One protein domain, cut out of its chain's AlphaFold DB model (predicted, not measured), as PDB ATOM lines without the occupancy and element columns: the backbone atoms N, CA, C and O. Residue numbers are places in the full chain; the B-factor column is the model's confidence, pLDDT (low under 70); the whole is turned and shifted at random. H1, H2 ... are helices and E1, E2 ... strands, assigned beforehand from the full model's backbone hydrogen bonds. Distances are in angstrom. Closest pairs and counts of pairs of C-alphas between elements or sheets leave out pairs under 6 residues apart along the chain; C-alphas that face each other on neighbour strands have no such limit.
ATOM      1  N   GLY A  37      18.240  27.814   0.868       58.50
ATOM      2  CA  GLY A  37      17.500  29.076   0.869       58.50
ATOM      3  C   GLY A  37      18.324  30.326   1.195       58.50
ATOM      4  O   GLY A  37      17.841  31.412   0.955       58.50
ATOM      5  N   CYS A  38      19.550  30.237   1.714       72.31
ATOM      6  CA  CYS A  38      20.370  31.411   2.028       72.31
ATOM      7  C   CYS A  38      21.852  31.147   1.744       72.31
ATOM      8  O   CYS A  38      22.435  30.239   2.342       72.31
ATOM      9  N   VAL A  39      22.490  31.959   0.895       74.69
ATOM     10  CA  VAL A  39      23.945  31.924   0.674       74.69
ATOM     11  C   VAL A  39      24.493  33.343   0.747       74.69
ATOM     12  O   VAL A  39      24.192  34.161  -0.111       74.69
ATOM     13  N   VAL A  40      25.327  33.609   1.751       75.25
ATOM     14  CA  VAL A  40      25.955  34.922   1.974       75.25
ATOM     15  C   VAL A  40      27.459  34.714   2.109       75.25
ATOM     16  O   VAL A  40      27.875  33.791   2.812       75.25
ATOM     17  N   ASP A  41      28.281  35.503   1.410       74.81
ATOM     18  CA  ASP A  41      29.749  35.362   1.401       74.81
ATOM     19  C   ASP A  41      30.256  33.929   1.107       74.81
ATOM     20  O   ASP A  41      31.214  33.436   1.709       74.81
ATOM     21  N   ASN A  42      29.610  33.214   0.176       68.75
ATOM     22  CA  ASN A  42      29.875  31.796  -0.140       68.75
ATOM     23  C   ASN A  42      29.678  30.815   1.039       68.75
ATOM     24  O   ASN A  42      30.168  29.682   0.993       68.75
ATOM     25  N   VAL A  43      28.943  31.209   2.081       71.62
ATOM     26  CA  VAL A  43      28.532  30.339   3.187       71.62
ATOM     27  C   VAL A  43      27.031  30.068   3.082       71.62
ATOM     28  O   VAL A  43      26.227  30.996   3.079       71.62
ATOM     29  N   ALA A  44      26.654  28.788   2.997       71.44
ATOM     30  CA  ALA A  44      25.256  28.363   2.982       71.44
ATOM     31  C   ALA A  44      24.691  28.257   4.409       71.44
ATOM     32  O   ALA A  44      25.283  27.600   5.279       71.44
ATOM     33  N   TYR A  45      23.531  28.878   4.632       71.12
ATOM     34  CA  TYR A  45      22.785  28.834   5.887       71.12
ATOM     35  C   TYR A  45      21.446  28.109   5.690       71.12
ATOM     36  O   TYR A  45      20.757  28.333   4.698       71.12
ATOM     37  N   ASP A  46      21.085  27.239   6.637       63.56
ATOM     38  CA  ASP A  46      19.891  26.375   6.577       63.56
ATOM     39  C   ASP A  46      19.114  26.433   7.910       63.56
ATOM     40  O   ASP A  46      19.690  26.684   8.971       63.56
ATOM     41  N   THR A  47      17.798  26.225   7.868       54.28
ATOM     42  CA  THR A  47      16.894  26.219   9.026       54.28
ATOM     43  C   THR A  47      16.726  24.836   9.666       54.28
ATOM     44  O   THR A  47      16.208  24.745  10.783       54.28
ATOM     45  N   ILE A  48      17.209  23.758   9.033       50.88
ATOM     46  CA  ILE A  48      17.114  22.384   9.552       50.88
ATOM     47  C   ILE A  48      18.420  21.973  10.255       50.88
ATOM     48  O   ILE A  48      19.520  22.161   9.749       50.88
ATOM     49  N   THR A  49      18.320  21.350  11.436       46.56
ATOM     50  CA  THR A  49      19.455  20.794  12.205       46.56
ATOM     51  C   THR A  49      20.090  19.548  11.560       46.56
ATOM     52  O   THR A  49      20.453  18.605  12.271       46.56
ATOM     53  N   ASP A  50      20.218  19.493  10.234       43.69
ATOM     54  CA  ASP A  50      21.013  18.469   9.565       43.69
ATOM     55  C   ASP A  50      22.479  18.921   9.546       43.69
ATOM     56  O   ASP A  50      22.872  19.869   8.869       43.69
ATOM     57  N   ARG A  51      23.322  18.238  10.329       49.00
ATOM     58  CA  ARG A  51      24.749  18.568  10.500       49.00
ATOM     59  C   ARG A  51      25.595  18.356   9.235       49.00
ATOM     60  O   ARG A  51      26.822  18.380   9.339       49.00
ATOM     61  N   THR A  52      24.987  18.108   8.078       50.62
ATOM     62  CA  THR A  52      25.703  17.774   6.846       50.62
ATOM     63  C   THR A  52      25.707  18.859   5.762       50.62
ATOM     64  O   THR A  52      26.517  18.715   4.848       50.62
ATOM     65  N   VAL A  53      24.916  19.951   5.849       54.22
ATOM     66  CA  VAL A  53      24.786  20.900   4.706       54.22
ATOM     67  C   VAL A  53      24.848  22.414   5.020       54.22
ATOM     68  O   VAL A  53      25.128  23.185   4.108       54.22
ATOM     69  N   GLY A  54      24.741  22.896   6.262       59.19
ATOM     70  CA  GLY A  54      24.868  24.345   6.517       59.19
ATOM     71  C   GLY A  54      24.929  24.729   7.991       59.19
ATOM     72  O   GLY A  54      24.650  23.909   8.867       59.19
ATOM     73  N   GLN A  55      25.332  25.970   8.290       65.31
ATOM     74  CA  GLN A  55      25.222  26.509   9.653       65.31
ATOM     75  C   GLN A  55      23.807  27.066   9.889       65.31
ATOM     76  O   GLN A  55      23.248  27.678   8.979       65.31
ATOM     77  N   PRO A  56      23.223  26.912  11.093       69.94
ATOM     78  CA  PRO A  56      21.931  27.513  11.397       69.94
ATOM     79  C   PRO A  56      22.032  29.038  11.396       69.94
ATOM     80  O   PRO A  56      22.927  29.606  12.035       69.94
ATOM     81  N   ILE A  57      21.095  29.704  10.717       81.00
ATOM     82  CA  ILE A  57      21.002  31.165  10.751       81.00
ATOM     83  C   ILE A  57      20.753  31.622  12.198       81.00
ATOM     84  O   ILE A  57      19.954  31.048  12.939       81.00
ATOM     85  N   SER A  58      21.481  32.647  12.641       86.75
ATOM     86  CA  SER A  58      21.373  33.189  13.997       86.75
ATOM     87  C   SER A  58      21.562  34.701  13.987       86.75
ATOM     88  O   SER A  58      22.207  35.248  13.096       86.75
ATOM     89  N   LEU A  59      21.067  35.392  15.017       86.56
ATOM     90  CA  LEU A  59      21.206  36.850  15.137       86.56
ATOM     91  C   LEU A  59      22.669  37.334  15.054       86.56
ATOM     92  O   LEU A  59      22.921  38.432  14.569       86.56
ATOM     93  N   ASN A  60      23.634  36.533  15.515       86.31
ATOM     94  CA  ASN A  60      25.055  36.889  15.444       86.31
ATOM     95  C   ASN A  60      25.591  36.881  14.008       86.31
ATOM     96  O   ASN A  60      26.483  37.662  13.703       86.31
ATOM     97  N   ILE A  61      25.043  36.019  13.148       86.00
ATOM     98  CA  ILE A  61      25.373  35.980  11.720       86.00
ATOM     99  C   ILE A  61      24.767  37.205  11.034       86.00
ATOM    100  O   ILE A  61      25.491  37.950  10.385       86.00
ATOM    101  N   ILE A  62      23.481  37.485  11.287       88.75
ATOM    102  CA  ILE A  62      22.767  38.629  10.691       88.75
ATOM    103  C   ILE A  62      23.467  39.964  10.997       88.75
ATOM    104  O   ILE A  62      23.564  40.827  10.134       88.75
ATOM    105  N   LYS A  63      24.013  40.136  12.208       90.06
ATOM    106  CA  LYS A  63      24.744  41.360  12.595       90.06
ATOM    107  C   LYS A  63      26.036  41.599  11.810       90.06
ATOM    108  O   LYS A  63      26.516  42.738  11.757       90.06
ATOM    109  N   ASN A  64      26.610  40.551  11.228       87.50
ATOM    110  CA  ASN A  64      27.814  40.679  10.421       87.50
ATOM    111  C   ASN A  64      27.503  41.167   9.006       87.50
ATOM    112  O   ASN A  64      28.384  41.792   8.428       87.50
ATOM    113  N   TRP A  65      26.265  41.010   8.526       88.25
ATOM    114  CA  TRP A  65      25.902  41.364   7.157       88.25
ATOM    115  C   TRP A  65      26.097  42.845   6.834       88.25
ATOM    116  O   TRP A  65      25.849  43.723   7.676       88.25
ATOM    117  N   ASP A  66      26.576  43.131   5.632       84.69
ATOM    118  CA  ASP A  66      26.882  44.468   5.141       84.69
ATOM    119  C   ASP A  66      26.224  44.775   3.783       84.69
ATOM    120  O   ASP A  66      25.226  44.167   3.401       84.69
ATOM    121  N   ALA A  67      26.670  45.848   3.130       81.88
ATOM    122  CA  ALA A  67      26.029  46.357   1.926       81.88
ATOM    123  C   ALA A  67      26.250  45.475   0.687       81.88
ATOM    124  O   ALA A  67      25.507  45.662  -0.271       81.88
ATOM    125  N   ASP A  68      27.211  44.550   0.700       82.06
ATOM    126  CA  ASP A  68      27.551  43.708  -0.452       82.06
ATOM    127  C   ASP A  68      26.901  42.306  -0.381       82.06
ATOM    128  O   ASP A  68      26.954  41.549  -1.352       82.06
ATOM    129  N   ASP A  69      26.227  41.982   0.728       84.31
ATOM    130  CA  ASP A  69      25.602  40.678   0.976       84.31
ATOM    131  C   ASP A  69      24.217  40.518   0.320       84.31
ATOM    132  O   ASP A  69      23.305  41.300   0.585       84.31
ATOM    133  N   ASP A  70      23.997  39.451  -0.459       83.19
ATOM    134  CA  ASP A  70      22.659  39.090  -0.959       83.19
ATOM    135  C   ASP A  70      21.894  38.258   0.079       83.19
ATOM    136  O   ASP A  70      22.098  37.054   0.239       83.19
ATOM    137  N   VAL A  71      21.010  38.928   0.818       86.25
ATOM    138  CA  VAL A  71      20.259  38.345   1.940       86.25
ATOM    139  C   VAL A  71      18.775  38.128   1.625       86.25
ATOM    140  O   VAL A  71      17.996  37.783   2.523       86.25
ATOM    141  N   ALA A  72      18.358  38.341   0.372       83.62
ATOM    142  CA  ALA A  72      16.945  38.376  -0.010       83.62
ATOM    143  C   ALA A  72      16.255  37.015   0.095       83.62
ATOM    144  O   ALA A  72      15.074  36.930   0.436       83.62
ATOM    145  N   THR A  73      17.005  35.947  -0.159       80.44
ATOM    146  CA  THR A  73      16.509  34.569  -0.135       80.44
ATOM    147  C   THR A  73      16.467  33.983   1.279       80.44
ATOM    148  O   THR A  73      15.764  33.003   1.521       80.44
ATOM    149  N   CYS A  74      17.143  34.616   2.244       84.50
ATOM    150  CA  CYS A  74      17.406  34.027   3.548       84.50
ATOM    151  C   CYS A  74      16.162  33.813   4.426       84.50
ATOM    152  O   CYS A  74      15.433  34.749   4.757       84.50
ATOM    153  N   ASP A  75      15.975  32.573   4.891       84.12
ATOM    154  CA  ASP A  75      14.874  32.196   5.781       84.12
ATOM    155  C   ASP A  75      15.189  32.517   7.255       84.12
ATOM    156  O   ASP A  75      16.028  31.883   7.901       84.12
ATOM    157  N   VAL A  76      14.475  33.501   7.802       85.19
ATOM    158  CA  VAL A  76      14.556  33.926   9.210       85.19
ATOM    159  C   VAL A  76      13.357  33.470  10.053       85.19
ATOM    160  O   VAL A  76      13.247  33.860  11.219       85.19
ATOM    161  N   SER A  77      12.480  32.621   9.505       85.75
ATOM    162  CA  SER A  77      11.197  32.217  10.108       85.75
ATOM    163  C   SER A  77      11.312  31.527  11.467       85.75
ATOM    164  O   SER A  77      10.348  31.497  12.228       85.75
ATOM    165  N   THR A  78      12.488  30.998  11.808       84.69
ATOM    166  CA  THR A  78      12.755  30.306  13.078       84.69
ATOM    167  C   THR A  78      13.327  31.219  14.168       84.69
ATOM    168  O   THR A  78      13.433  30.812  15.330       84.69
ATOM    169  N   LEU A  79      13.695  32.465  13.838       88.31
ATOM    170  CA  LEU A  79      14.313  33.388  14.786       88.31
ATOM    171  C   LEU A  79      13.279  34.039  15.700       88.31
ATOM    172  O   LEU A  79      12.301  34.633  15.261       88.31
ATOM    173  N   THR A  80      13.551  34.019  17.002       90.94
ATOM    174  CA  THR A  80      12.678  34.639  18.011       90.94
ATOM    175  C   THR A  80      13.080  36.070  18.378       90.94
ATOM    176  O   THR A  80      12.323  36.766  19.058       90.94
ATOM    177  N   SER A  81      14.247  36.549  17.929       91.19
ATOM    178  CA  SER A  81      14.775  37.887  18.235       91.19
ATOM    179  C   SER A  81      15.646  38.439  17.104       91.19
ATOM    180  O   SER A  81      16.637  37.815  16.731       91.19
ATOM    181  N   LEU A  82      15.347  39.668  16.667       93.19
ATOM    182  CA  LEU A  82      16.120  40.462  15.695       93.19
ATOM    183  C   LEU A  82      16.714  41.740  16.322       93.19
ATOM    184  O   LEU A  82      16.967  42.741  15.654       93.19
ATOM    185  N   ASN A  83      16.943  41.713  17.637       92.75
ATOM    186  CA  ASN A  83      17.456  42.847  18.403       92.75
ATOM    187  C   ASN A  83      18.804  43.368  17.861       92.75
ATOM    188  O   ASN A  83      19.835  42.683  17.939       92.75
ATOM    189  N   GLY A  84      18.781  44.608  17.371       92.19
ATOM    190  CA  GLY A  84      19.938  45.321  16.836       92.19
ATOM    191  C   GLY A  84      20.558  44.663  15.604       92.19
ATOM    192  O   GLY A  84      21.767  44.775  15.434       92.19
ATOM    193  N   ALA A  85      19.782  43.927  14.798       92.75
ATOM    194  CA  ALA A  85      20.292  43.211  13.624       92.75
ATOM    195  C   ALA A  85      21.064  44.125  12.651       92.75
ATOM    196  O   ALA A  85      22.134  43.749  12.191       92.75
ATOM    197  N   PHE A  86      20.574  45.348  12.430       92.81
ATOM    198  CA  PHE A  86      21.155  46.334  11.516       92.81
ATOM    199  C   PHE A  86      21.454  47.680  12.201       92.81
ATOM    200  O   PHE A  86      21.494  48.729  11.556       92.81
ATOM    201  N   GLU A  87      21.662  47.680  13.522       93.69
ATOM    202  CA  GLU A  87      21.955  48.911  14.268       93.69
ATOM    203  C   GLU A  87      23.278  49.542  13.786       93.69
ATOM    204  O   GLU A  87      24.339  48.924  13.851       93.69
ATOM    205  N   GLY A  88      23.221  50.791  13.312       90.94
ATOM    206  CA  GLY A  88      24.379  51.557  12.831       90.94
ATOM    207  C   GLY A  88      24.924  51.144  11.457       90.94
ATOM    208  O   GLY A  88      25.991  51.619  11.065       90.94
ATOM    209  N   LYS A  89      24.224  50.275  10.717       91.44
ATOM    210  CA  LYS A  89      24.615  49.846   9.365       91.44
ATOM    211  C   LYS A  89      24.209  50.901   8.327       91.44
ATOM    212  O   LYS A  89      23.235  50.749   7.598       91.44
ATOM    213  N   ASN A  90      24.970  51.993   8.268       89.38
ATOM    214  CA  ASN A  90      24.658  53.188   7.465       89.38
ATOM    215  C   ASN A  90      24.778  53.007   5.941       89.38
ATOM    216  O   ASN A  90      24.585  53.982   5.225       89.38
ATOM    217  N   THR A  91      25.164  51.825   5.453       89.00
ATOM    218  CA  THR A  91      25.279  51.494   4.020       89.00
ATOM    219  C   THR A  91      24.383  50.326   3.610       89.00
ATOM    220  O   THR A  91      24.218  50.076   2.421       89.00
ATOM    221  N   PHE A  92      23.781  49.620   4.572       88.50
ATOM    222  CA  PHE A  92      22.945  48.455   4.307       88.50
ATOM    223  C   PHE A  92      21.611  48.895   3.689       88.50
ATOM    224  O   PHE A  92      20.909  49.739   4.255       88.50
ATOM    225  N   ASN A  93      21.273  48.348   2.520       89.88
ATOM    226  CA  ASN A  93      20.000  48.598   1.834       89.88
ATOM    227  C   ASN A  93      19.507  47.388   1.019       89.88
ATOM    228  O   ASN A  93      18.836  47.551  -0.001       89.88
ATOM    229  N   GLN A  94      19.894  46.188   1.445       89.56
ATOM    230  CA  GLN A  94      19.581  44.944   0.752       89.56
ATOM    231  C   GLN A  94      18.098  44.596   0.862       89.56
ATOM    232  O   GLN A  94      17.430  44.992   1.823       89.56
ATOM    233  N   ASP A  95      17.578  43.879  -0.133       85.81
ATOM    234  CA  ASP A  95      16.174  43.485  -0.148       85.81
ATOM    235  C   ASP A  95      15.891  42.444   0.939       85.81
ATOM    236  O   ASP A  95      16.428  41.344   0.917       85.81
ATOM    237  N   ILE A  96      15.026  42.794   1.886       88.94
ATOM    238  CA  ILE A  96      14.564  41.895   2.950       88.94
ATOM    239  C   ILE A  96      13.037  41.798   2.982       88.94
ATOM    240  O   ILE A  96      12.468  41.315   3.958       88.94
ATOM    241  N   ARG A  97      12.333  42.254   1.935       85.06
ATOM    242  CA  ARG A  97      10.857  42.274   1.903       85.06
ATOM    243  C   ARG A  97      10.237  40.877   2.041       85.06
ATOM    244  O   ARG A  97       9.139  40.739   2.574       85.06
ATOM    245  N   GLY A  98      10.963  39.846   1.606       79.75
ATOM    246  CA  GLY A  98      10.547  38.442   1.661       79.75
ATOM    247  C   GLY A  98      10.720  37.757   3.020       79.75
ATOM    248  O   GLY A  98      10.226  36.647   3.197       79.75
ATOM    249  N   TRP A  99      11.382  38.390   3.994       87.75
ATOM    250  CA  TRP A  99      11.674  37.764   5.284       87.75
ATOM    251  C   TRP A  99      10.419  37.461   6.099       87.75
ATOM    252  O   TRP A  99       9.608  38.348   6.362       87.75
ATOM    253  N   VAL A 100      10.304  36.218   6.573       86.81
ATOM    254  CA  VAL A 100       9.199  35.766   7.427       86.81
ATOM    255  C   VAL A 100       9.524  36.037   8.898       86.81
ATOM    256  O   VAL A 100      10.344  35.349   9.494       86.81
ATOM    257  N   THR A 101       8.874  37.023   9.519       87.50
ATOM    258  CA  THR A 101       9.177  37.460  10.905       87.50
ATOM    259  C   THR A 101       8.160  36.998  11.952       87.50
ATOM    260  O   THR A 101       8.217  37.409  13.112       87.50
ATOM    261  N   SER A 102       7.267  36.078  11.579       85.56
ATOM    262  CA  SER A 102       6.146  35.620  12.410       85.56
ATOM    263  C   SER A 102       6.552  34.945  13.726       85.56
ATOM    264  O   SER A 102       5.744  34.915  14.653       85.56
ATOM    265  N   ALA A 103       7.786  34.446  13.866       88.75
ATOM    266  CA  ALA A 103       8.319  33.902  15.122       88.75
ATOM    267  C   ALA A 103       9.038  34.941  16.006       88.75
ATOM    268  O   ALA A 103       9.318  34.673  17.179       88.75
ATOM    269  N   VAL A 104       9.329  36.133  15.479       90.88
ATOM    270  CA  VAL A 104      10.134  37.149  16.160       90.88
ATOM    271  C   VAL A 104       9.298  37.865  17.218       90.88
ATOM    272  O   VAL A 104       8.230  38.411  16.949       90.88
ATOM    273  N   THR A 105       9.814  37.915  18.446       90.75
ATOM    274  CA  THR A 105       9.162  38.582  19.587       90.75
ATOM    275  C   THR A 105       9.878  39.862  20.035       90.75
ATOM    276  O   THR A 105       9.308  40.670  20.773       90.75
ATOM    277  N   ASN A 106      11.115  40.085  19.575       91.06
ATOM    278  CA  ASN A 106      11.953  41.222  19.964       91.06
ATOM    279  C   ASN A 106      12.605  41.901  18.747       91.06
ATOM    280  O   ASN A 106      13.514  41.337  18.137       91.06
ATOM    281  N   PHE A 107      12.177  43.133  18.458       92.31
ATOM    282  CA  PHE A 107      12.636  43.985  17.349       92.31
ATOM    283  C   PHE A 107      13.426  45.215  17.825       92.31
ATOM    284  O   PHE A 107      13.668  46.156  17.064       92.31
ATOM    285  N   ARG A 108      13.818  45.250  19.106       91.50
ATOM    286  CA  ARG A 108      14.501  46.396  19.714       91.50
ATOM    287  C   ARG A 108      15.693  46.851  18.868       91.50
ATOM    288  O   ARG A 108      16.582  46.059  18.577       91.50
ATOM    289  N   GLY A 109      15.719  48.137  18.517       91.19
ATOM    290  CA  GLY A 109      16.836  48.770  17.811       91.19
ATOM    291  C   GLY A 109      17.203  48.172  16.449       91.19
ATOM    292  O   GLY A 109      18.297  48.455  15.978       91.19
ATOM    293  N   MET A 110      16.345  47.352  15.825       92.25
ATOM    294  CA  MET A 110      16.699  46.570  14.632       92.25
ATOM    295  C   MET A 110      17.300  47.409  13.494       92.25
ATOM    296  O   MET A 110      18.291  46.979  12.920       92.25
ATOM    297  N   PHE A 111      16.765  48.604  13.226       92.62
ATOM    298  CA  PHE A 111      17.229  49.531  12.182       92.62
ATOM    299  C   PHE A 111      17.729  50.861  12.758       92.62
ATOM    300  O   PHE A 111      17.777  51.880  12.068       92.62
ATOM    301  N   LYS A 112      18.080  50.902  14.046       92.62
ATOM    302  CA  LYS A 112      18.496  52.145  14.696       92.62
ATOM    303  C   LYS A 112      19.747  52.712  14.017       92.62
ATOM    304  O   LYS A 112      20.754  52.025  13.895       92.62
ATOM    305  N   ASN A 113      19.693  53.980  13.618       92.38
ATOM    306  CA  ASN A 113      20.706  54.682  12.825       92.38
ATOM    307  C   ASN A 113      20.990  54.086  11.425       92.38
ATOM    308  O   ASN A 113      21.952  54.514  10.808       92.38
ATOM    309  N   ALA A 114      20.197  53.154  10.882       92.00
ATOM    310  CA  ALA A 114      20.388  52.644   9.515       92.00
ATOM    311  C   ALA A 114      19.890  53.671   8.475       92.00
ATOM    312  O   ALA A 114      18.773  53.591   7.968       92.00
ATOM    313  N   THR A 115      20.689  54.705   8.206       91.38
ATOM    314  CA  THR A 115      20.243  55.905   7.470       91.38
ATOM    315  C   THR A 115      19.907  55.671   5.996       91.38
ATOM    316  O   THR A 115      19.069  56.398   5.457       91.38
ATOM    317  N   THR A 116      20.537  54.685   5.347       89.69
ATOM    318  CA  THR A 116      20.346  54.352   3.920       89.69
ATOM    319  C   THR A 116      19.239  53.347   3.657       89.69
ATOM    320  O   THR A 116      18.773  53.275   2.526       89.69
ATOM    321  N   PHE A 117      18.834  52.576   4.668       89.94
ATOM    322  CA  PHE A 117      17.837  51.531   4.491       89.94
ATOM    323  C   PHE A 117      16.474  52.163   4.183       89.94
ATOM    324  O   PHE A 117      15.923  52.907   5.003       89.94
ATOM    325  N   ASN A 118      15.965  51.910   2.979       88.44
ATOM    326  CA  ASN A 118      14.711  52.452   2.460       88.44
ATOM    327  C   ASN A 118      13.901  51.412   1.672       88.44
ATOM    328  O   ASN A 118      13.066  51.788   0.851       88.44
ATOM    329  N   GLN A 119      14.159  50.121   1.890       88.19
ATOM    330  CA  GLN A 119      13.356  49.067   1.283       88.19
ATOM    331  C   GLN A 119      11.953  49.068   1.887       88.19
ATOM    332  O   GLN A 119      11.781  49.144   3.108       88.19
ATOM    333  N   ASP A 120      10.947  48.960   1.024       82.25
ATOM    334  CA  ASP A 120       9.570  48.806   1.462       82.25
ATOM    335  C   ASP A 120       9.344  47.381   1.981       82.25
ATOM    336  O   ASP A 120       9.292  46.420   1.216       82.25
ATOM    337  N   ILE A 121       9.261  47.258   3.303       82.94
ATOM    338  CA  ILE A 121       9.047  45.995   4.022       82.94
ATOM    339  C   ILE A 121       7.588  45.820   4.472       82.94
ATOM    340  O   ILE A 121       7.296  44.975   5.316       82.94
ATOM    341  N   ARG A 122       6.663  46.632   3.942       80.69
ATOM    342  CA  ARG A 122       5.216  46.449   4.124       80.69
ATOM    343  C   ARG A 122       4.750  45.320   3.203       80.69
ATOM    344  O   ARG A 122       5.192  45.256   2.059       80.69
ATOM    345  N   THR A 123       3.871  44.428   3.662       63.59
ATOM    346  CA  THR A 123       3.400  43.308   2.830       63.59
ATOM    347  C   THR A 123       1.887  43.111   2.907       63.59
ATOM    348  O   THR A 123       1.315  42.939   3.981       63.59
ATOM    349  N   SER A 124       1.240  43.046   1.742       54.53
ATOM    350  CA  SER A 124      -0.120  42.530   1.564       54.53
ATOM    351  C   SER A 124      -0.051  41.001   1.427       54.53
ATOM    352  O   SER A 124      -0.183  40.464   0.330       54.53
ATOM    353  N   GLY A 125       0.307  40.281   2.501       55.38
ATOM    354  CA  GLY A 125       0.420  38.812   2.403       55.38
ATOM    355  C   GLY A 125       1.296  38.049   3.403       55.38
ATOM    356  O   GLY A 125       1.433  36.841   3.256       55.38
ATOM    357  N   GLY A 126       1.865  38.675   4.440       58.12
ATOM    358  CA  GLY A 126       2.263  37.928   5.648       58.12
ATOM    359  C   GLY A 126       3.749  37.617   5.892       58.12
ATOM    360  O   GLY A 126       4.037  37.018   6.927       58.12
ATOM    361  N   SER A 127       4.703  38.047   5.052       73.75
ATOM    362  CA  SER A 127       6.142  37.867   5.361       73.75
ATOM    363  C   SER A 127       6.583  38.696   6.586       73.75
ATOM    364  O   SER A 127       7.018  38.146   7.599       73.75
ATOM    365  N   TRP A 128       6.345  40.011   6.600       81.00
ATOM    366  CA  TRP A 128       6.606  40.860   7.773       81.00
ATOM    367  C   TRP A 128       5.432  40.886   8.765       81.00
ATOM    368  O   TRP A 128       4.809  41.918   8.999       81.00
ATOM    369  N   ASN A 129       5.108  39.730   9.354       79.31
ATOM    370  CA  ASN A 129       4.021  39.606  10.327       79.31
ATOM    371  C   ASN A 129       4.515  39.706  11.781       79.31
ATOM    372  O   ASN A 129       5.373  38.944  12.227       79.31
ATOM    373  N   ILE A 130       3.912  40.606  12.558       81.19
ATOM    374  CA  ILE A 130       4.225  40.790  13.975       81.19
ATOM    375  C   ILE A 130       3.566  39.702  14.825       81.19
ATOM    376  O   ILE A 130       2.352  39.739  15.045       81.19
ATOM    377  N   ASN A 131       4.382  38.806  15.396       81.75
ATOM    378  CA  ASN A 131       3.946  37.805  16.375       81.75
ATOM    379  C   ASN A 131       3.077  38.441  17.477       81.75
ATOM    380  O   ASN A 131       3.413  39.498  18.020       81.75
ATOM    381  N   ASP A 132       1.982  37.784  17.866       83.69
ATOM    382  CA  ASP A 132       1.107  38.269  18.943       83.69
ATOM    383  C   ASP A 132       1.830  38.389  20.294       83.69
ATOM    384  O   ASP A 132       1.455  39.206  21.125       83.69
ATOM    385  N   ASN A 133       2.923  37.665  20.511       84.00
ATOM    386  CA  ASN A 133       3.766  37.763  21.702       84.00
ATOM    387  C   ASN A 133       4.903  38.792  21.571       84.00
ATOM    388  O   ASN A 133       5.685  38.953  22.510       84.00
ATOM    389  N   ALA A 134       5.020  39.503  20.442       85.25
ATOM    390  CA  ALA A 134       6.041  40.529  20.272       85.25
ATOM    391  C   ALA A 134       5.788  41.718  21.204       85.25
ATOM    392  O   ALA A 134       4.751  42.377  21.137       85.25
ATOM    393  N   ASN A 135       6.740  41.999  22.092       84.44
ATOM    394  CA  ASN A 135       6.544  42.956  23.184       84.44
ATOM    395  C   ASN A 135       7.583  44.084  23.223       84.44
ATOM    396  O   ASN A 135       7.459  44.987  24.057       84.44
ATOM    397  N   ASN A 136       8.583  44.071  22.333       85.50
ATOM    398  CA  ASN A 136       9.691  45.018  22.380       85.50
ATOM    399  C   ASN A 136      10.069  45.572  20.998       85.50
ATOM    400  O   ASN A 136      10.716  44.893  20.204       85.50
ATOM    401  N   PHE A 137       9.707  46.836  20.767       89.06
ATOM    402  CA  PHE A 137      10.013  47.614  19.557       89.06
ATOM    403  C   PHE A 137      10.827  48.877  19.874       89.06
ATOM    404  O   PHE A 137      10.977  49.770  19.043       89.06
ATOM    405  N   THR A 138      11.348  48.981  21.103       88.81
ATOM    406  CA  THR A 138      12.026  50.185  21.594       88.81
ATOM    407  C   THR A 138      13.143  50.606  20.630       88.81
ATOM    408  O   THR A 138      14.032  49.813  20.310       88.81
ATOM    409  N   ASN A 139      13.101  51.861  20.179       89.69
ATOM    410  CA  ASN A 139      14.031  52.461  19.216       89.69
ATOM    411  C   ASN A 139      14.201  51.725  17.863       89.69
ATOM    412  O   ASN A 139      15.240  51.909  17.235       89.69
ATOM    413  N   MET A 140      13.243  50.911  17.394       89.19
ATOM    414  CA  MET A 140      13.400  50.097  16.171       89.19
ATOM    415  C   MET A 140      13.862  50.901  14.941       89.19
ATOM    416  O   MET A 140      14.823  50.492  14.297       89.19
ATOM    417  N   PHE A 141      13.242  52.054  14.669       89.31
ATOM    418  CA  PHE A 141      13.574  52.949  13.544       89.31
ATOM    419  C   PHE A 141      14.178  54.293  13.993       89.31
ATOM    420  O   PHE A 141      14.112  55.292  13.275       89.31
ATOM    421  N   GLN A 142      14.750  54.364  15.200       89.81
ATOM    422  CA  GLN A 142      15.330  55.613  15.701       89.81
ATOM    423  C   GLN A 142      16.459  56.086  14.768       89.81
ATOM    424  O   GLN A 142      17.429  55.361  14.569       89.81
ATOM    425  N   ASN A 143      16.345  57.303  14.224       88.75
ATOM    426  CA  ASN A 143      17.272  57.900  13.247       88.75
ATOM    427  C   ASN A 143      17.443  57.113  11.923       88.75
ATOM    428  O   ASN A 143      18.431  57.316  11.220       88.75
ATOM    429  N   ALA A 144      16.503  56.236  11.556       89.38
ATOM    430  CA  ALA A 144      16.482  55.567  10.252       89.38
ATOM    431  C   ALA A 144      15.805  56.470   9.202       89.38
ATOM    432  O   ALA A 144      14.602  56.382   8.962       89.38
ATOM    433  N   THR A 145      16.562  57.396   8.608       87.81
ATOM    434  CA  THR A 145      16.020  58.446   7.725       87.81
ATOM    435  C   THR A 145      15.335  57.918   6.462       87.81
ATOM    436  O   THR A 145      14.326  58.489   6.055       87.81
ATOM    437  N   GLY A 146      15.830  56.825   5.866       85.19
ATOM    438  CA  GLY A 146      15.201  56.189   4.701       85.19
ATOM    439  C   GLY A 146      13.822  55.598   5.014       85.19
ATOM    440  O   GLY A 146      12.860  55.855   4.296       85.19
ATOM    441  N   MET A 147      13.685  54.909   6.149       85.00
ATOM    442  CA  MET A 147      12.403  54.349   6.604       85.00
ATOM    443  C   MET A 147      11.411  55.416   7.073       85.00
ATOM    444  O   MET A 147      10.204  55.267   6.880       85.00
ATOM    445  N   ALA A 148      11.898  56.519   7.645       82.06
ATOM    446  CA  ALA A 148      11.053  57.661   7.981       82.06
ATOM    447  C   ALA A 148      10.387  58.270   6.730       82.06
ATOM    448  O   ALA A 148       9.230  58.682   6.797       82.06
ATOM    449  N   ALA A 149      11.073  58.266   5.579       80.25
ATOM    450  CA  ALA A 149      10.508  58.722   4.307       80.25
ATOM    451  C   ALA A 149       9.384  57.805   3.773       80.25
ATOM    452  O   ALA A 149       8.518  58.277   3.041       80.25
ATOM    453  N   LEU A 150       9.351  56.532   4.187       74.12
ATOM    454  CA  LEU A 150       8.265  55.576   3.912       74.12
ATOM    455  C   LEU A 150       7.140  55.605   4.968       74.12
ATOM    456  O   LEU A 150       6.251  54.752   4.971       74.12
ATOM    457  N   GLY A 151       7.171  56.575   5.885       77.94
ATOM    458  CA  GLY A 151       6.148  56.749   6.915       77.94
ATOM    459  C   GLY A 151       6.233  55.751   8.073       77.94
ATOM    460  O   GLY A 151       5.214  55.504   8.714       77.94
ATOM    461  N   ALA A 152       7.406  55.163   8.345       79.12
ATOM    462  CA  ALA A 152       7.581  54.231   9.460       79.12
ATOM    463  C   ALA A 152       7.216  54.870  10.817       79.12
ATOM    464  O   ALA A 152       7.757  55.929  11.159       79.12
ATOM    465  N   PRO A 153       6.338  54.244  11.626       74.56
ATOM    466  CA  PRO A 153       5.955  54.784  12.919       74.56
ATOM    467  C   PRO A 153       7.140  54.700  13.896       74.56
ATOM    468  O   PRO A 153       7.957  53.775  13.856       74.56
ATOM    469  N   THR A 154       7.248  55.673  14.807       71.31
ATOM    470  CA  THR A 154       8.312  55.732  15.832       71.31
ATOM    471  C   THR A 154       7.809  55.648  17.285       71.31
ATOM    472  O   THR A 154       8.342  56.354  18.147       71.31
ATOM    473  N   PRO A 155       6.822  54.794  17.635       69.19
ATOM    474  CA  PRO A 155       6.437  54.620  19.029       69.19
ATOM    475  C   PRO A 155       7.609  54.033  19.822       69.19
ATOM    476  O   PRO A 155       8.040  52.895  19.631       69.19
ATOM    477  N   ASN A 156       8.150  54.827  20.742       66.75
ATOM    478  CA  ASN A 156       9.245  54.398  21.597       66.75
ATOM    479  C   ASN A 156       8.684  53.761  22.877       66.75
ATOM    480  O   ASN A 156       8.363  54.465  23.833       66.75
ATOM    481  N   GLY A 157       8.519  52.434  22.891       66.25
ATOM    482  CA  GLY A 157       7.916  51.743  24.034       66.25
ATOM    483  C   GLY A 157       7.964  50.212  23.985       66.25
ATOM    484  O   GLY A 157       8.559  49.610  23.089       66.25
ATOM    485  N   THR A 158       7.342  49.588  24.989       70.69
ATOM    486  CA  THR A 158       7.123  48.132  25.103       70.69
ATOM    487  C   THR A 158       5.618  47.855  25.244       70.69
ATOM    488  O   THR A 158       4.894  48.693  25.781       70.69
ATOM    489  N   GLY A 159       5.135  46.705  24.760       71.38
ATOM    490  CA  GLY A 159       3.738  46.261  24.923       71.38
ATOM    491  C   GLY A 159       2.776  46.521  23.747       71.38
ATOM    492  O   GLY A 159       3.178  46.886  22.642       71.38
ATOM    493  N   ASN A 160       1.477  46.292  23.998       75.81
ATOM    494  CA  ASN A 160       0.425  46.161  22.975       75.81
ATOM    495  C   ASN A 160       0.218  47.405  22.092       75.81
ATOM    496  O   ASN A 160      -0.129  47.248  20.926       75.81
ATOM    497  N   ALA A 161       0.427  48.616  22.619       74.62
ATOM    498  CA  ALA A 161       0.222  49.858  21.865       74.62
ATOM    499  C   ALA A 161       1.227  49.994  20.707       74.62
ATOM    500  O   ALA A 161       0.825  50.118  19.554       74.62
ATOM    501  N   ALA A 162       2.525  49.835  20.996       77.25
ATOM    502  CA  ALA A 162       3.565  49.823  19.967       77.25
ATOM    503  C   ALA A 162       3.378  48.648  18.989       77.25
ATOM    504  O   ALA A 162       3.522  48.823  17.783       77.25
ATOM    505  N   ARG A 163       2.988  47.463  19.490       82.75
ATOM    506  CA  ARG A 163       2.687  46.286  18.653       82.75
ATOM    507  C   ARG A 163       1.558  46.561  17.654       82.75
ATOM    508  O   ARG A 163       1.652  46.130  16.512       82.75
ATOM    509  N   SER A 164       0.501  47.251  18.081       77.56
ATOM    510  CA  SER A 164      -0.649  47.570  17.232       77.56
ATOM    511  C   SER A 164      -0.284  48.562  16.131       77.56
ATOM    512  O   SER A 164      -0.646  48.340  14.983       77.56
ATOM    513  N   GLU A 165       0.467  49.619  16.450       78.12
ATOM    514  CA  GLU A 165       0.896  50.617  15.459       78.12
ATOM    515  C   GLU A 165       1.840  50.020  14.409       78.12
ATOM    516  O   GLU A 165       1.640  50.222  13.212       78.12
ATOM    517  N   TYR A 166       2.827  49.224  14.837       80.88
ATOM    518  CA  TYR A 166       3.716  48.534  13.902       80.88
ATOM    519  C   TYR A 166       2.967  47.493  13.063       80.88
ATOM    520  O   TYR A 166       3.196  47.427  11.861       80.88
ATOM    521  N   ARG A 167       2.030  46.731  13.645       78.62
ATOM    522  CA  ARG A 167       1.204  45.760  12.904       78.62
ATOM    523  C   ARG A 167       0.383  46.418  11.798       78.62
ATOM    524  O   ARG A 167       0.343  45.892  10.694       78.62
ATOM    525  N   VAL A 168      -0.245  47.555  12.094       73.69
ATOM    526  CA  VAL A 168      -1.034  48.311  11.110       73.69
ATOM    527  C   VAL A 168      -0.143  48.838   9.987       73.69
ATOM    528  O   VAL A 168      -0.527  48.789   8.827       73.69
ATOM    529  N   TRP A 169       1.065  49.304  10.306       75.19
ATOM    530  CA  TRP A 169       1.985  49.811   9.291       75.19
ATOM    531  C   TRP A 169       2.599  48.704   8.412       75.19
ATOM    532  O   TRP A 169       2.683  48.883   7.197       75.19
ATOM    533  N   PHE A 170       2.976  47.550   8.984       74.38
ATOM    534  CA  PHE A 170       3.521  46.407   8.231       74.38
ATOM    535  C   PHE A 170       2.497  45.740   7.301       74.38
ATOM    536  O   PHE A 170       2.890  45.211   6.266       74.38
ATOM    537  N   ALA A 171       1.205  45.800   7.629       65.19
ATOM    538  CA  ALA A 171       0.130  45.232   6.812       65.19
ATOM    539  C   ALA A 171      -0.154  46.013   5.509       65.19
ATOM    540  O   ALA A 171      -1.011  45.598   4.734       65.19
ATOM    541  N   GLY A 172       0.553  47.125   5.259       57.03
ATOM    542  CA  GLY A 172       0.200  48.065   4.196       57.03
ATOM    543  C   GLY A 172      -1.063  48.849   4.569       57.03
ATOM    544  O   GLY A 172      -1.931  48.359   5.284       57.03
ATOM    545  N   GLY A 173      -1.154  50.114   4.153       49.97
ATOM    546  CA  GLY A 173      -2.380  50.896   4.347       49.97
ATOM    547  C   GLY A 173      -3.587  50.150   3.775       49.97
ATOM    548  O   GLY A 173      -3.408  49.405   2.818       49.97
ATOM    549  N   ALA A 174      -4.754  50.344   4.403       49.25
ATOM    550  CA  ALA A 174      -6.029  49.708   4.075       49.25
ATOM    551  C   ALA A 174      -6.111  49.319   2.598       49.25
ATOM    552  O   ALA A 174      -5.987  50.189   1.732       49.25
TER     553      ALA A 174
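AT A GLANCE: This is residues 37 to 174 of the 1204 residues of an uncharacterized protein of Planktomarina temperata RCA23 (UniProt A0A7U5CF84). With little regular structure, the chain winds in stacked turns, a solenoid made by residues 63 to 144, which hold no named element, with the small hairpin E1 and E2 at one end and H2 and H3 at the other. The 138 printed residues hold, in order, E1, E2, H1, H2 and H3; the class is mixed, with 27 residues in named elements. The two-stranded sheet, E1 - E2, is antiparallel. The whole is compact, with a radius of gyration of the C-alphas of 14.4 A, spanning 44 by 30 by 25 A.

IN THESE COORDINATES: E1, residues 38 to 40, begins at C-alpha 38 (20.370, 31.411, 2.028) and measures 6.6 A. E2, residues 43 to 46, measures 10.1 A. H1 is residues 59 to 62, 5.0 A, and H2 residues 145 to 149, 6.5 A. H3, residues 160 to 170, measures 15.1 A and ends at C-alpha 170 (3.521, 46.407, 8.231).

HOW THE PARTS SIT: E1 and E2 form a hairpin, antiparallel at 156 degrees; N 43 and O 40 are 2.9 A apart, within hydrogen-bond range. H2 and H3 are apart, and H1 touches no helix. Every O i to N i+4 pair in H2 and H3 is within hydrogen-bond range; H1 is too short for one.

THE WHOLE: The C-alphas farthest apart, of Thr 52 and Ala 174, are 45.1 A apart. The printed part has no cut. The links E2 to H1 and H1 to H2 are long. Residues 46 to 56 are among those under pLDDT 70.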